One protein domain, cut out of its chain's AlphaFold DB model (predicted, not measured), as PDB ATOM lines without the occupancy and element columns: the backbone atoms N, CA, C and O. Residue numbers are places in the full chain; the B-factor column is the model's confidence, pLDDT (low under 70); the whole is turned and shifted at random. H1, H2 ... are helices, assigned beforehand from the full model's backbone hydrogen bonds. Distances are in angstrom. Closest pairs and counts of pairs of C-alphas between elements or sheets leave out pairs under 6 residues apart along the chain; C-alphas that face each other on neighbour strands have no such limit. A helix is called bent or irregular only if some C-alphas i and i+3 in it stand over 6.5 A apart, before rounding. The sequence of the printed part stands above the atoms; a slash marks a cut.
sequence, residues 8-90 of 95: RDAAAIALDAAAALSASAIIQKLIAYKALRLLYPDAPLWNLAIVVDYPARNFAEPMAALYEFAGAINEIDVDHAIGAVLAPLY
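This is residues 8 to 90 of the 95 residues of an uncharacterized protein of Agrobacterium tumefaciens F2 (UniProt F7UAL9). Five helices follow one another in a crossed array, with H2 and H4 in the middle, H1 packed on H2 at one end and H5 folded back on H4 at the other end. The short H3 packs on part of H2 and on the first residues of H4. The printed part has 83 residues, with the named helices H1, H2, H3, H4 and H5 in that order and no named strand: the class is all helix. The whole is compact, with a radius of gyration of the C-alphas of 12.7 A and spans of 33 by 27 by 18 A.

H1, residues 8 to 19, begins at C-alpha 8 (-33.000, 29.367, 11.195) and is 16.6 A long from first to last C-alpha. H2, residues 25 to 39, is 21.1 A long. H3 is residues 45 to 51, 10.3 A. H4, residues 57 to 73, begins at C-alpha 57 (-21.494, 27.051, 0.399) and is 25.6 A long; it is irregular, but only just: C-alphas 58 and 61 are 6.6 A apart. H5, residues 78 to 86, is 11.8 A long and ends at C-alpha 86 (-16.525, 34.885, -10.190).

H2 and H4 are the hubs, touching three helices each. H1 touches H2 at a steep tilt of 49 degrees, opposite ways, closest at the C-alphas of Ala 14 and Ala 32, 4.7 A. H2, with residues 33 to 37 alone, touches H3, closest at the C-alphas of Tyr 33 and Leu 48, 6.6 A. H2 and H4 touch about perpendicular, at 77 degrees, through residues 27 to 33 and 60 to 67 alone; the C-alphas of Leu 30 and Ala 64 are closest, 6.0 A. H4, with residues 57 to 60 alone, touches H3, closest at the C-alphas of Arg 57 and Trp 46, 5.5 A. H4 and H5 form a helical hairpin at a steep tilt of 42 degrees, closest at the C-alphas of Ala 70 and Val 78, 6.9 A. H1 and H5 are apart. Each O i to N i+4 pair is within hydrogen-bond range in H1, H2, H3 and H5, and 11 of 13 in H4.

The two C-alphas farthest apart, those of Asp 9 and Pro 88, are 34.7 A apart. The printed part has no cut, and its four links between helices are tight. The mean pLDDT of the printed part is 76.0; residues 55 to 57, residue 59 and residues 66 to 90 are under 70.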
ATOM      1  N   ARG A   8     -32.083  28.838  12.226       80.75
ATOM      2  CA  ARG A   8     -33.000  29.367  11.195       80.75
ATOM      3  C   ARG A   8     -33.688  30.661  11.619       80.75
ATOM      4  O   ARG A   8     -33.712  31.608  10.842       80.75
ATOM      5  N   ASP A   9     -34.194  30.705  12.846       86.50
ATOM      6  CA  ASP A   9     -34.873  31.894  13.366       86.50
ATOM      7  C   ASP A   9     -33.872  33.041  13.557       86.50
ATOM      8  O   ASP A   9     -34.130  34.174  13.156       86.50
ATOM      9  N   ALA A  10     -32.672  32.728  14.061       88.38
ATOM     10  CA  ALA A  10     -31.577  33.688  14.161       88.38
ATOM     11  C   ALA A  10     -31.145  34.225  12.784       88.38
ATOM     12  O   ALA A  10     -30.863  35.413  12.653       88.38
ATOM     13  N   ALA A  11     -31.128  33.381  11.748       89.56
ATOM     14  CA  ALA A  11     -30.799  33.791  10.386       89.56
ATOM     15  C   ALA A  11     -31.849  34.741   9.806       89.56
ATOM     16  O   ALA A  11     -31.482  35.738   9.192       89.56
ATOM     17  N   ALA A  12     -33.137  34.473  10.040       90.19
ATOM     18  CA  ALA A  12     -34.217  35.359   9.615       90.19
ATOM     19  C   ALA A  12     -34.116  36.737  10.287       90.19
ATOM     20  O   ALA A  12     -34.163  37.752   9.599       90.19
ATOM     21  N   ILE A  13     -33.887  36.772  11.605       92.25
ATOM     22  CA  ILE A  13     -33.684  38.022  12.355       92.25
ATOM     23  C   ILE A  13     -32.456  38.776  11.830       92.25
ATOM     24  O   ILE A  13     -32.508  39.986  11.628       92.25
ATOM     25  N   ALA A  14     -31.350  38.070  11.589       91.12
ATOM     26  CA  ALA A  14     -30.124  38.688  11.098       91.12
ATOM     27  C   ALA A  14     -30.280  39.245   9.671       91.12
ATOM     28  O   ALA A  14     -29.740  40.309   9.379       91.12
ATOM     29  N   LEU A  15     -31.026  38.562   8.796       91.50
ATOM     30  CA  LEU A  15     -31.342  39.039   7.445       91.50
ATOM     31  C   LEU A  15     -32.256  40.270   7.470       91.50
ATOM     32  O   LEU A  15     -31.992  41.224   6.744       91.50
ATOM     33  N   ASP A  16     -33.280  40.271   8.324       93.50
ATOM     34  CA  ASP A  16     -34.188  41.412   8.498       93.50
ATOM     35  C   ASP A  16     -33.437  42.646   9.025       93.50
ATOM     36  O   ASP A  16     -33.502  43.730   8.445       93.50
ATOM     37  N   ALA A  17     -32.597  42.459  10.046       91.25
ATOM     38  CA  ALA A  17     -31.730  43.518  10.555       91.25
ATOM     39  C   ALA A  17     -30.742  44.026   9.489       91.25
ATOM     40  O   ALA A  17     -30.505  45.228   9.380       91.25
ATOM     41  N   ALA A  18     -30.178  43.132   8.673       88.88
ATOM     42  CA  ALA A  18     -29.257  43.514   7.608       88.88
ATOM     43  C   ALA A  18     -29.949  44.296   6.477       88.88
ATOM     44  O   ALA A  18     -29.318  45.162   5.866       88.88
ATOM     45  N   ALA A  19     -31.235  44.042   6.220       89.19
ATOM     46  CA  ALA A  19     -32.023  44.786   5.239       89.19
ATOM     47  C   ALA A  19     -32.196  46.266   5.613       89.19
ATOM     48  O   ALA A  19     -32.270  47.114   4.725       89.19
ATOM     49  N   ALA A  20     -32.169  46.599   6.907       90.38
ATOM     50  CA  ALA A  20     -32.161  47.986   7.371       90.38
ATOM     51  C   ALA A  20     -30.818  48.708   7.134       90.38
ATOM     52  O   ALA A  20     -30.768  49.935   7.166       90.38
ATOM     53  N   LEU A  21     -29.728  47.964   6.902       82.81
ATOM     54  CA  LEU A  21     -28.372  48.505   6.750       82.81
ATOM     55  C   LEU A  21     -27.926  48.633   5.290       82.81
ATOM     56  O   LEU A  21     -27.016  49.403   4.990       82.81
ATOM     57  N   SER A  22     -28.521  47.865   4.377       82.19
ATOM     58  CA  SER A  22     -28.131  47.850   2.965       82.19
ATOM     59  C   SER A  22     -29.287  47.422   2.073       82.19
ATOM     60  O   SER A  22     -30.018  46.496   2.407       82.19
ATOM     61  N   ALA A  23     -29.403  48.036   0.894       80.56
ATOM     62  CA  ALA A  23     -30.360  47.629  -0.137       80.56
ATOM     63  C   ALA A  23     -29.876  46.430  -0.982       80.56
ATOM     64  O   ALA A  23     -30.656  45.843  -1.729       80.56
ATOM     65  N   SER A  24     -28.596  46.052  -0.888       82.25
ATOM     66  CA  SER A  24     -28.036  44.939  -1.661       82.25
ATOM     67  C   SER A  24     -28.254  43.609  -0.947       82.25
ATOM     68  O   SER A  24     -27.688  43.368   0.119       82.25
ATOM     69  N   ALA A  25     -29.003  42.700  -1.576       82.06
ATOM     70  CA  ALA A  25     -29.272  41.363  -1.041       82.06
ATOM     71  C   ALA A  25     -27.990  40.558  -0.758       82.06
ATOM     72  O   ALA A  25     -27.931  39.784   0.195       82.06
ATOM     73  N   ILE A  26     -26.936  40.758  -1.555       80.94
ATOM     74  CA  ILE A  26     -25.638  40.102  -1.351       80.94
ATOM     75  C   ILE A  26     -24.989  40.593  -0.052       80.94
ATOM     76  O   ILE A  26     -24.498  39.786   0.740       80.94
ATOM     77  N   ILE A  27     -25.028  41.906   0.187       80.69
ATOM     78  CA  ILE A  27     -24.492  42.523   1.405       80.69
ATOM     79  C   ILE A  27     -25.319  42.096   2.622       80.69
ATOM     80  O   ILE A  27     -24.753  41.760   3.661       80.69
ATOM     81  N   GLN A  28     -26.644  42.030   2.490       86.88
ATOM     82  CA  GLN A  28     -27.531  41.566   3.559       86.88
ATOM     83  C   GLN A  28     -27.202  40.131   3.994       86.88
ATOM     84  O   GLN A  28     -26.986  39.873   5.181       86.88
ATOM     85  N   LYS A  29     -27.094  39.204   3.029       88.38
ATOM     86  CA  LYS A  29     -26.721  37.800   3.276       88.38
ATOM     87  C   LYS A  29     -25.365  37.682   3.959       88.38
ATOM     88  O   LYS A  29     -25.190  36.850   4.850       88.38
ATOM     89  N   LEU A  30     -24.424  38.548   3.594       87.19
ATOM     90  CA  LEU A  30     -23.110  38.566   4.206       87.19
ATOM     91  C   LEU A  30     -23.136  39.037   5.665       87.19
ATOM     92  O   LEU A  30     -22.538  38.396   6.532       87.19
ATOM     93  N   ILE A  31     -23.802  40.159   5.937       86.69
ATOM     94  CA  ILE A  31     -23.940  40.687   7.300       86.69
ATOM     95  C   ILE A  31     -24.580  39.616   8.190       86.69
ATOM     96  O   ILE A  31     -24.046  39.305   9.259       86.69
ATOM     97  N   ALA A  32     -25.650  38.977   7.707       91.69
ATOM     98  CA  ALA A  32     -26.309  37.886   8.411       91.69
ATOM     99  C   ALA A  32     -25.373  36.688   8.647       91.69
ATOM    100  O   ALA A  32     -25.290  36.176   9.763       91.69
ATOM    101  N   TYR A  33     -24.609  36.268   7.634       90.88
ATOM    102  CA  TYR A  33     -23.650  35.165   7.750       90.88
ATOM    103  C   TYR A  33     -22.575  35.423   8.815       90.88
ATOM    104  O   TYR A  33     -22.282  34.542   9.627       90.88
ATOM    105  N   LYS A  34     -22.006  36.633   8.853       90.62
ATOM    106  CA  LYS A  34     -21.001  37.005   9.860       90.62
ATOM    107  C   LYS A  34     -21.578  37.044  11.266       90.62
ATOM    108  O   LYS A  34     -20.953  36.517  12.182       90.62
ATOM    109  N   ALA A  35     -22.769  37.620  11.432       90.81
ATOM    110  CA  ALA A  35     -23.456  37.633  12.719       90.81
ATOM    111  C   ALA A  35     -23.675  36.205  13.240       90.81
ATOM    112  O   ALA A  35     -23.350  35.901  14.386       90.81
ATOM    113  N   LEU A  36     -24.129  35.295  12.373       90.94
ATOM    114  CA  LEU A  36     -24.310  33.890  12.730       90.94
ATOM    115  C   LEU A  36     -22.992  33.180  13.061       90.94
ATOM    116  O   LEU A  36     -22.969  32.406  14.012       90.94
ATOM    117  N   ARG A  37     -21.892  33.441  12.339       90.31
ATOM    118  CA  ARG A  37     -20.570  32.875  12.686       90.31
ATOM    119  C   ARG A  37     -20.084  33.322  14.061       90.31
ATOM    120  O   ARG A  37     -19.451  32.532  14.749       90.31
ATOM    121  N   LEU A  38     -20.352  34.569  14.445       90.31
ATOM    122  CA  LEU A  38     -19.972  35.088  15.762       90.31
ATOM    123  C   LEU A  38     -20.819  34.475  16.881       90.31
ATOM    124  O   LEU A  38     -20.293  34.157  17.943       90.31
ATOM    125  N   LEU A  39     -22.120  34.299  16.640       89.88
ATOM    126  CA  LEU A  39     -23.045  33.721  17.618       89.88
ATOM    127  C   LEU A  39     -22.903  32.199  17.750       89.88
ATOM    128  O   LEU A  39     -23.154  31.651  18.821       89.88
ATOM    129  N   TYR A  40     -22.499  31.521  16.676       90.31
ATOM    130  CA  TYR A  40     -22.401  30.065  16.602       90.31
ATOM    131  C   TYR A  40     -21.047  29.629  16.014       90.31
ATOM    132  O   TYR A  40     -21.006  29.067  14.917       90.31
ATOM    133  N   PRO A  41     -19.928  29.866  16.723       87.50
ATOM    134  CA  PRO A  41     -18.584  29.591  16.204       87.50
ATOM    135  C   PRO A  41     -18.329  28.103  15.930       87.50
ATOM    136  O   PRO A  41     -17.594  27.770  15.002       87.50
ATOM    137  N   ASP A  42     -18.977  27.214  16.686       89.69
ATOM    138  CA  ASP A  42     -18.851  25.759  16.536       89.69
ATOM    139  C   ASP A  42     -19.808  25.176  15.481       89.69
ATOM    140  O   ASP A  42     -19.759  23.982  15.166       89.69
ATOM    141  N   ALA A  43     -20.717  25.991  14.930       86.31
ATOM    142  CA  ALA A  43     -21.647  25.519  13.919       86.31
ATOM    143  C   ALA A  43     -20.913  25.277  12.588       86.31
ATOM    144  O   ALA A  43     -20.122  26.112  12.142       86.31
ATOM    145  N   PRO A  44     -21.212  24.171  11.879       85.00
ATOM    146  CA  PRO A  44     -20.620  23.934  10.574       85.00
ATOM    147  C   PRO A  44     -20.952  25.071   9.601       85.00
ATOM    148  O   PRO A  44     -22.125  25.387   9.384       85.00
ATOM    149  N   LEU A  45     -19.927  25.635   8.955       83.19
ATOM    150  CA  LEU A  45     -20.057  26.792   8.055       83.19
ATOM    151  C   LEU A  45     -21.097  26.580   6.950       83.19
ATOM    152  O   LEU A  45     -21.832  27.498   6.595       83.19
ATOM    153  N   TRP A  46     -21.197  25.354   6.432       81.31
ATOM    154  CA  TRP A  46     -22.185  25.005   5.418       81.31
ATOM    155  C   TRP A  46     -23.623  25.116   5.925       81.31
ATOM    156  O   TRP A  46     -24.511  25.436   5.143       81.31
ATOM    157  N   ASN A  47     -23.865  24.846   7.208       84.69
ATOM    158  CA  ASN A  47     -25.196  24.910   7.799       84.69
ATOM    159  C   ASN A  47     -25.623  26.372   7.968       84.69
ATOM    160  O   ASN A  47     -26.746  26.731   7.623       84.69
ATOM    161  N   LEU A  48     -24.685  27.232   8.381       86.69
ATOM    162  CA  LEU A  48     -24.884  28.682   8.423       86.69
ATOM    163  C   LEU A  48     -25.126  29.261   7.019       86.69
ATOM    164  O   LEU A  48     -26.042  30.052   6.832       86.69
ATOM    165  N   ALA A  49     -24.365  28.819   6.013       84.62
ATOM    166  CA  ALA A  49     -24.523  29.267   4.627       84.62
ATOM    167  C   ALA A  49     -25.886  28.887   4.015       84.62
ATOM    168  O   ALA A  49     -26.433  29.652   3.224       84.62
ATOM    169  N   ILE A  50     -26.452  27.732   4.387       85.81
ATOM    170  CA  ILE A  50     -27.789  27.311   3.936       85.81
ATOM    171  C   ILE A  50     -28.871  28.221   4.507       85.81
ATOM    172  O   ILE A  50     -29.791  28.592   3.784       85.81
ATOM    173  N   VAL A  51     -28.798  28.564   5.797       87.62
ATOM    174  CA  VAL A  51     -29.867  29.350   6.437       87.62
ATOM    175  C   VAL A  51     -29.893  30.809   5.977       87.62
ATOM    176  O   VAL A  51     -30.947  31.428   6.046       87.62
ATOM    177  N   VAL A  52     -28.780  31.328   5.450       88.44
ATOM    178  CA  VAL A  52     -28.710  32.643   4.781       88.44
ATOM    179  C   VAL A  52     -28.828  32.550   3.251       88.44
ATOM    180  O   VAL A  52     -28.636  33.545   2.554       88.44
ATOM    181  N   ASP A  53     -29.144  31.362   2.725       84.81
ATOM    182  CA  ASP A  53     -29.450  31.126   1.312       84.81
ATOM    183  C   ASP A  53     -28.295  31.465   0.339       84.81
ATOM    184  O   ASP A  53     -28.479  32.125  -0.688       84.81
ATOM    185  N   TYR A  54     -27.063  31.031   0.640       76.62
ATOM    186  CA  TYR A  54     -25.988  31.057  -0.362       76.62
ATOM    187  C   TYR A  54     -26.144  29.888  -1.353       76.62
ATOM    188  O   TYR A  54     -26.150  28.730  -0.924       76.62
ATOM    189  N   PRO A  55     -26.191  30.151  -2.676       66.75
ATOM    190  CA  PRO A  55     -26.425  29.119  -3.690       66.75
ATOM    191  C   PRO A  55     -25.304  28.073  -3.757       66.75
ATOM    192  O   PRO A  55     -25.560  26.918  -4.092       66.75
ATOM    193  N   ALA A  56     -24.076  28.441  -3.380       69.19
ATOM    194  CA  ALA A  56     -23.018  27.480  -3.099       69.19
ATOM    195  C   ALA A  56     -22.266  27.861  -1.819       69.19
ATOM    196  O   ALA A  56     -21.883  29.011  -1.604       69.19
ATOM    197  N   ARG A  57     -22.056  26.868  -0.952       66.69
ATOM    198  CA  ARG A  57     -21.494  27.051   0.399       66.69
ATOM    199  C   ARG A  57     -20.063  27.593   0.370       66.69
ATOM    200  O   ARG A  57     -19.691  28.371   1.238       66.69
ATOM    201  N   ASN A  58     -19.286  27.202  -0.639       72.69
ATOM    202  CA  ASN A  58     -17.917  27.663  -0.860       72.69
ATOM    203  C   ASN A  58     -17.836  29.130  -1.307       72.69
ATOM    204  O   ASN A  58     -16.738  29.669  -1.316       72.69
ATOM    205  N   PHE A  59     -18.952  29.780  -1.655       69.38
ATOM    206  CA  PHE A  59     -18.961  31.200  -2.018       69.38
ATOM    207  C   PHE A  59     -19.230  32.136  -0.842       69.38
ATOM    208  O   PHE A  59     -18.935  33.319  -0.960       69.38
ATOM    209  N   ALA A  60     -19.711  31.645   0.305       74.12
ATOM    210  CA  ALA A  60     -19.991  32.507   1.454       74.12
ATOM    211  C   ALA A  60     -18.725  33.226   1.967       74.12
ATOM    212  O   ALA A  60     -18.742  34.439   2.157       74.12
ATOM    213  N   GLU A  61     -17.611  32.503   2.138       77.56
ATOM    214  CA  GLU A  61     -16.353  33.098   2.615       77.56
ATOM    215  C   GLU A  61     -15.656  34.000   1.578       77.56
ATOM    216  O   GLU A  61     -15.293  35.118   1.943       77.56
ATOM    217  N   PRO A  62     -15.513  33.616   0.292       72.50
ATOM    218  CA  PRO A  62     -14.978  34.519  -0.730       72.50
ATOM    219  C   PRO A  62     -15.794  35.804  -0.880       72.50
ATOM    220  O   PRO A  62     -15.218  36.884  -0.974       72.50
ATOM    221  N   MET A  63     -17.128  35.714  -0.844       71.62
ATOM    222  CA  MET A  63     -18.000  36.891  -0.893       71.62
ATOM    223  C   MET A  63     -17.854  37.765   0.355       71.62
ATOM    224  O   MET A  63     -17.918  38.991   0.258       71.62
ATOM    225  N   ALA A  64     -17.615  37.150   1.518       76.12
ATOM    226  CA  ALA A  64     -17.311  37.872   2.744       76.12
ATOM    227  C   ALA A  64     -16.013  38.664   2.652       76.12
ATOM    228  O   ALA A  64     -16.010  39.858   2.953       76.12
ATOM    229  N   ALA A  65     -14.942  38.008   2.209       72.38
ATOM    230  CA  ALA A  65     -13.636  38.628   2.036       72.38
ATOM    231  C   ALA A  65     -13.687  39.755   0.995       72.38
ATOM    232  O   ALA A  65     -13.149  40.835   1.221       72.38
ATOM    233  N   LEU A  66     -14.394  39.535  -0.117       69.75
ATOM    234  CA  LEU A  66     -14.558  40.524  -1.178       69.75
ATOM    235  C   LEU A  66     -15.250  41.799  -0.688       69.75
ATOM    236  O   LEU A  66     -14.812  42.899  -1.009       69.75
ATOM    237  N   TYR A  67     -16.316  41.668   0.098       68.94
ATOM    238  CA  TYR A  67     -17.010  42.830   0.647       68.94
ATOM    239  C   TYR A  67     -16.213  43.530   1.749       68.94
ATOM    240  O   TYR A  67     -16.255  44.751   1.821       68.94
ATOM    241  N   GLU A  68     -15.476  42.805   2.602       68.56
ATOM    242  CA  GLU A  68     -14.549  43.452   3.548       68.56
ATOM    243  C   GLU A  68     -13.502  44.273   2.812       68.56
ATOM    244  O   GLU A  68     -13.235  45.409   3.189       68.56
ATOM    245  N   PHE A  69     -12.961  43.719   1.730       63.69
ATOM    246  CA  PHE A  69     -12.011  44.411   0.878       63.69
ATOM    247  C   PHE A  69     -12.638  45.642   0.207       63.69
ATOM    248  O   PHE A  69     -12.085  46.734   0.298       63.69
ATOM    249  N   ALA A  70     -13.823  45.504  -0.397       63.16
ATOM    250  CA  ALA A  70     -14.538  46.615  -1.025       63.16
ATOM    251  C   ALA A  70     -14.942  47.702  -0.012       63.16
ATOM    252  O   ALA A  70     -14.782  48.887  -0.288       63.16
ATOM    253  N   GLY A  71     -15.403  47.313   1.179       61.41
ATOM    254  CA  GLY A  71     -15.753  48.228   2.265       61.41
ATOM    255  C   GLY A  71     -14.540  48.923   2.889       61.41
ATOM    256  O   GLY A  71     -14.649  50.069   3.306       61.41
ATOM    257  N   ALA A  72     -13.373  48.274   2.913       57.59
ATOM    258  CA  ALA A  72     -12.121  48.886   3.365       57.59
ATOM    259  C   ALA A  72     -11.531  49.867   2.338       57.59
ATOM    260  O   ALA A  72     -10.816  50.793   2.715       57.59
ATOM    261  N   ILE A  73     -11.820  49.665   1.050       52.72
ATOM    262  CA  ILE A  73     -11.286  50.474  -0.059       52.72
ATOM    263  C   ILE A  73     -12.305  51.516  -0.555       52.72
ATOM    264  O   ILE A  73     -11.960  52.382  -1.347       52.72
ATOM    265  N   ASN A  74     -13.534  51.500  -0.026       47.94
ATOM    266  CA  ASN A  74     -14.595  52.510  -0.165       47.94
ATOM    267  C   ASN A  74     -15.081  52.861  -1.589       47.94
ATOM    268  O   ASN A  74     -15.995  53.671  -1.705       47.94
ATOM    269  N   GLU A  75     -14.526  52.284  -2.661       48.44
ATOM    270  CA  GLU A  75     -14.682  52.878  -4.003       48.44
ATOM    271  C   GLU A  75     -14.597  51.899  -5.190       48.44
ATOM    272  O   GLU A  75     -14.284  52.298  -6.309       48.44
ATOM    273  N   ILE A  76     -14.880  50.608  -5.000       48.66
ATOM    274  CA  ILE A  76     -14.963  49.678  -6.139       48.66
ATOM    275  C   ILE A  76     -16.415  49.259  -6.322       48.66
ATOM    276  O   ILE A  76     -16.997  48.668  -5.411       48.66
ATOM    277  N   ASP A  77     -16.977  49.551  -7.503       52.50
ATOM    278  CA  ASP A  77     -18.262  49.014  -7.958       52.50
ATOM    279  C   ASP A  77     -18.264  47.507  -7.709       52.50
ATOM    280  O   ASP A  77     -17.557  46.740  -8.370       52.50
ATOM    281  N   VAL A  78     -19.033  47.101  -6.700       52.09
ATOM    282  CA  VAL A  78     -19.067  45.733  -6.172       52.09
ATOM    283  C   VAL A  78     -19.340  44.733  -7.302       52.09
ATOM    284  O   VAL A  78     -18.794  43.634  -7.292       52.09
ATOM    285  N   ASP A  79     -20.075  45.153  -8.331       54.72
ATOM    286  CA  ASP A  79     -20.372  44.394  -9.544       54.72
ATOM    287  C   ASP A  79     -19.110  43.966 -10.318       54.72
ATOM    288  O   ASP A  79     -19.015  42.819 -10.760       54.72
ATOM    289  N   HIS A  80     -18.094  44.829 -10.422       55.12
ATOM    290  CA  HIS A  80     -16.824  44.508 -11.089       55.12
ATOM    291  C   HIS A  80     -15.944  43.586 -10.245       55.12
ATOM    292  O   HIS A  80     -15.299  42.683 -10.779       55.12
ATOM    293  N   ALA A  81     -15.931  43.780  -8.927       54.16
ATOM    294  CA  ALA A  81     -15.161  42.944  -8.012       54.16
ATOM    295  C   ALA A  81     -15.760  41.526  -7.920       54.16
ATOM    296  O   ALA A  81     -15.033  40.533  -7.950       54.16
ATOM    297  N   ILE A  82     -17.095  41.427  -7.903       57.97
ATOM    298  CA  ILE A  82     -17.834  40.162  -8.007       57.97
ATOM    299  C   ILE A  82     -17.552  39.509  -9.357       57.97
ATOM    300  O   ILE A  82     -17.224  38.326  -9.399       57.97
ATOM    301  N   GLY A  83     -17.608  40.277 -10.448       57.91
ATOM    302  CA  GLY A  83     -17.240  39.810 -11.781       57.91
ATOM    303  C   GLY A  83     -15.825  39.232 -11.827       57.91
ATOM    304  O   GLY A  83     -15.643  38.139 -12.340       57.91
ATOM    305  N   ALA A  84     -14.836  39.895 -11.228       58.84
ATOM    306  CA  ALA A  84     -13.443  39.444 -11.222       58.84
ATOM    307  C   ALA A  84     -13.202  38.185 -10.372       58.84
ATOM    308  O   ALA A  84     -12.410  37.329 -10.759       58.84
ATOM    309  N   VAL A  85     -13.887  38.045  -9.233       55.25
ATOM    310  CA  VAL A  85     -13.778  36.852  -8.372       55.25
ATOM    311  C   VAL A  85     -14.544  35.670  -8.959       55.25
ATOM    312  O   VAL A  85     -14.084  34.532  -8.869       55.25
ATOM    313  N   LEU A  86     -15.697  35.921  -9.582       54.88
ATOM    314  CA  LEU A  86     -16.525  34.885 -10.190       54.88
ATOM    315  C   LEU A  86     -16.094  34.524 -11.620       54.88
ATOM    316  O   LEU A  86     -16.383  33.416 -12.063       54.88
ATOM    317  N   ALA A  87     -15.387  35.388 -12.352       58.41
ATOM    318  CA  ALA A  87     -14.971  35.131 -13.736       58.41
ATOM    319  C   ALA A  87     -14.103  33.866 -13.899       58.41
ATOM    320  O   ALA A  87     -14.403  33.075 -14.793       58.41
ATOM    321  N   PRO A  88     -13.108  33.580 -13.035       55.12
ATOM    322  CA  PRO A  88     -12.376  32.312 -13.082       55.12
ATOM    323  C   PRO A  88     -13.256  31.095 -12.761       55.12
ATOM    324  O   PRO A  88     -12.967  29.990 -13.205       55.12
ATOM    325  N   LEU A  89     -14.334  31.291 -11.995       53.78
ATOM    326  CA  LEU A  89     -15.272  30.240 -11.587       53.78
ATOM    327  C   LEU A  89     -16.340  29.962 -12.658       53.78
ATOM    328  O   LEU A  89     -16.852  28.849 -12.737       53.78
ATOM    329  N   TYR A  90     -16.646  30.950 -13.503       53.19
ATOM    330  CA  TYR A  90     -17.494  30.821 -14.694       53.19
ATOM    331  C   TYR A  90     -16.699  30.541 -15.982       53.19
ATOM    332  O   TYR A  90     -17.281  30.519 -17.068       53.19
TER     333      TYR A  90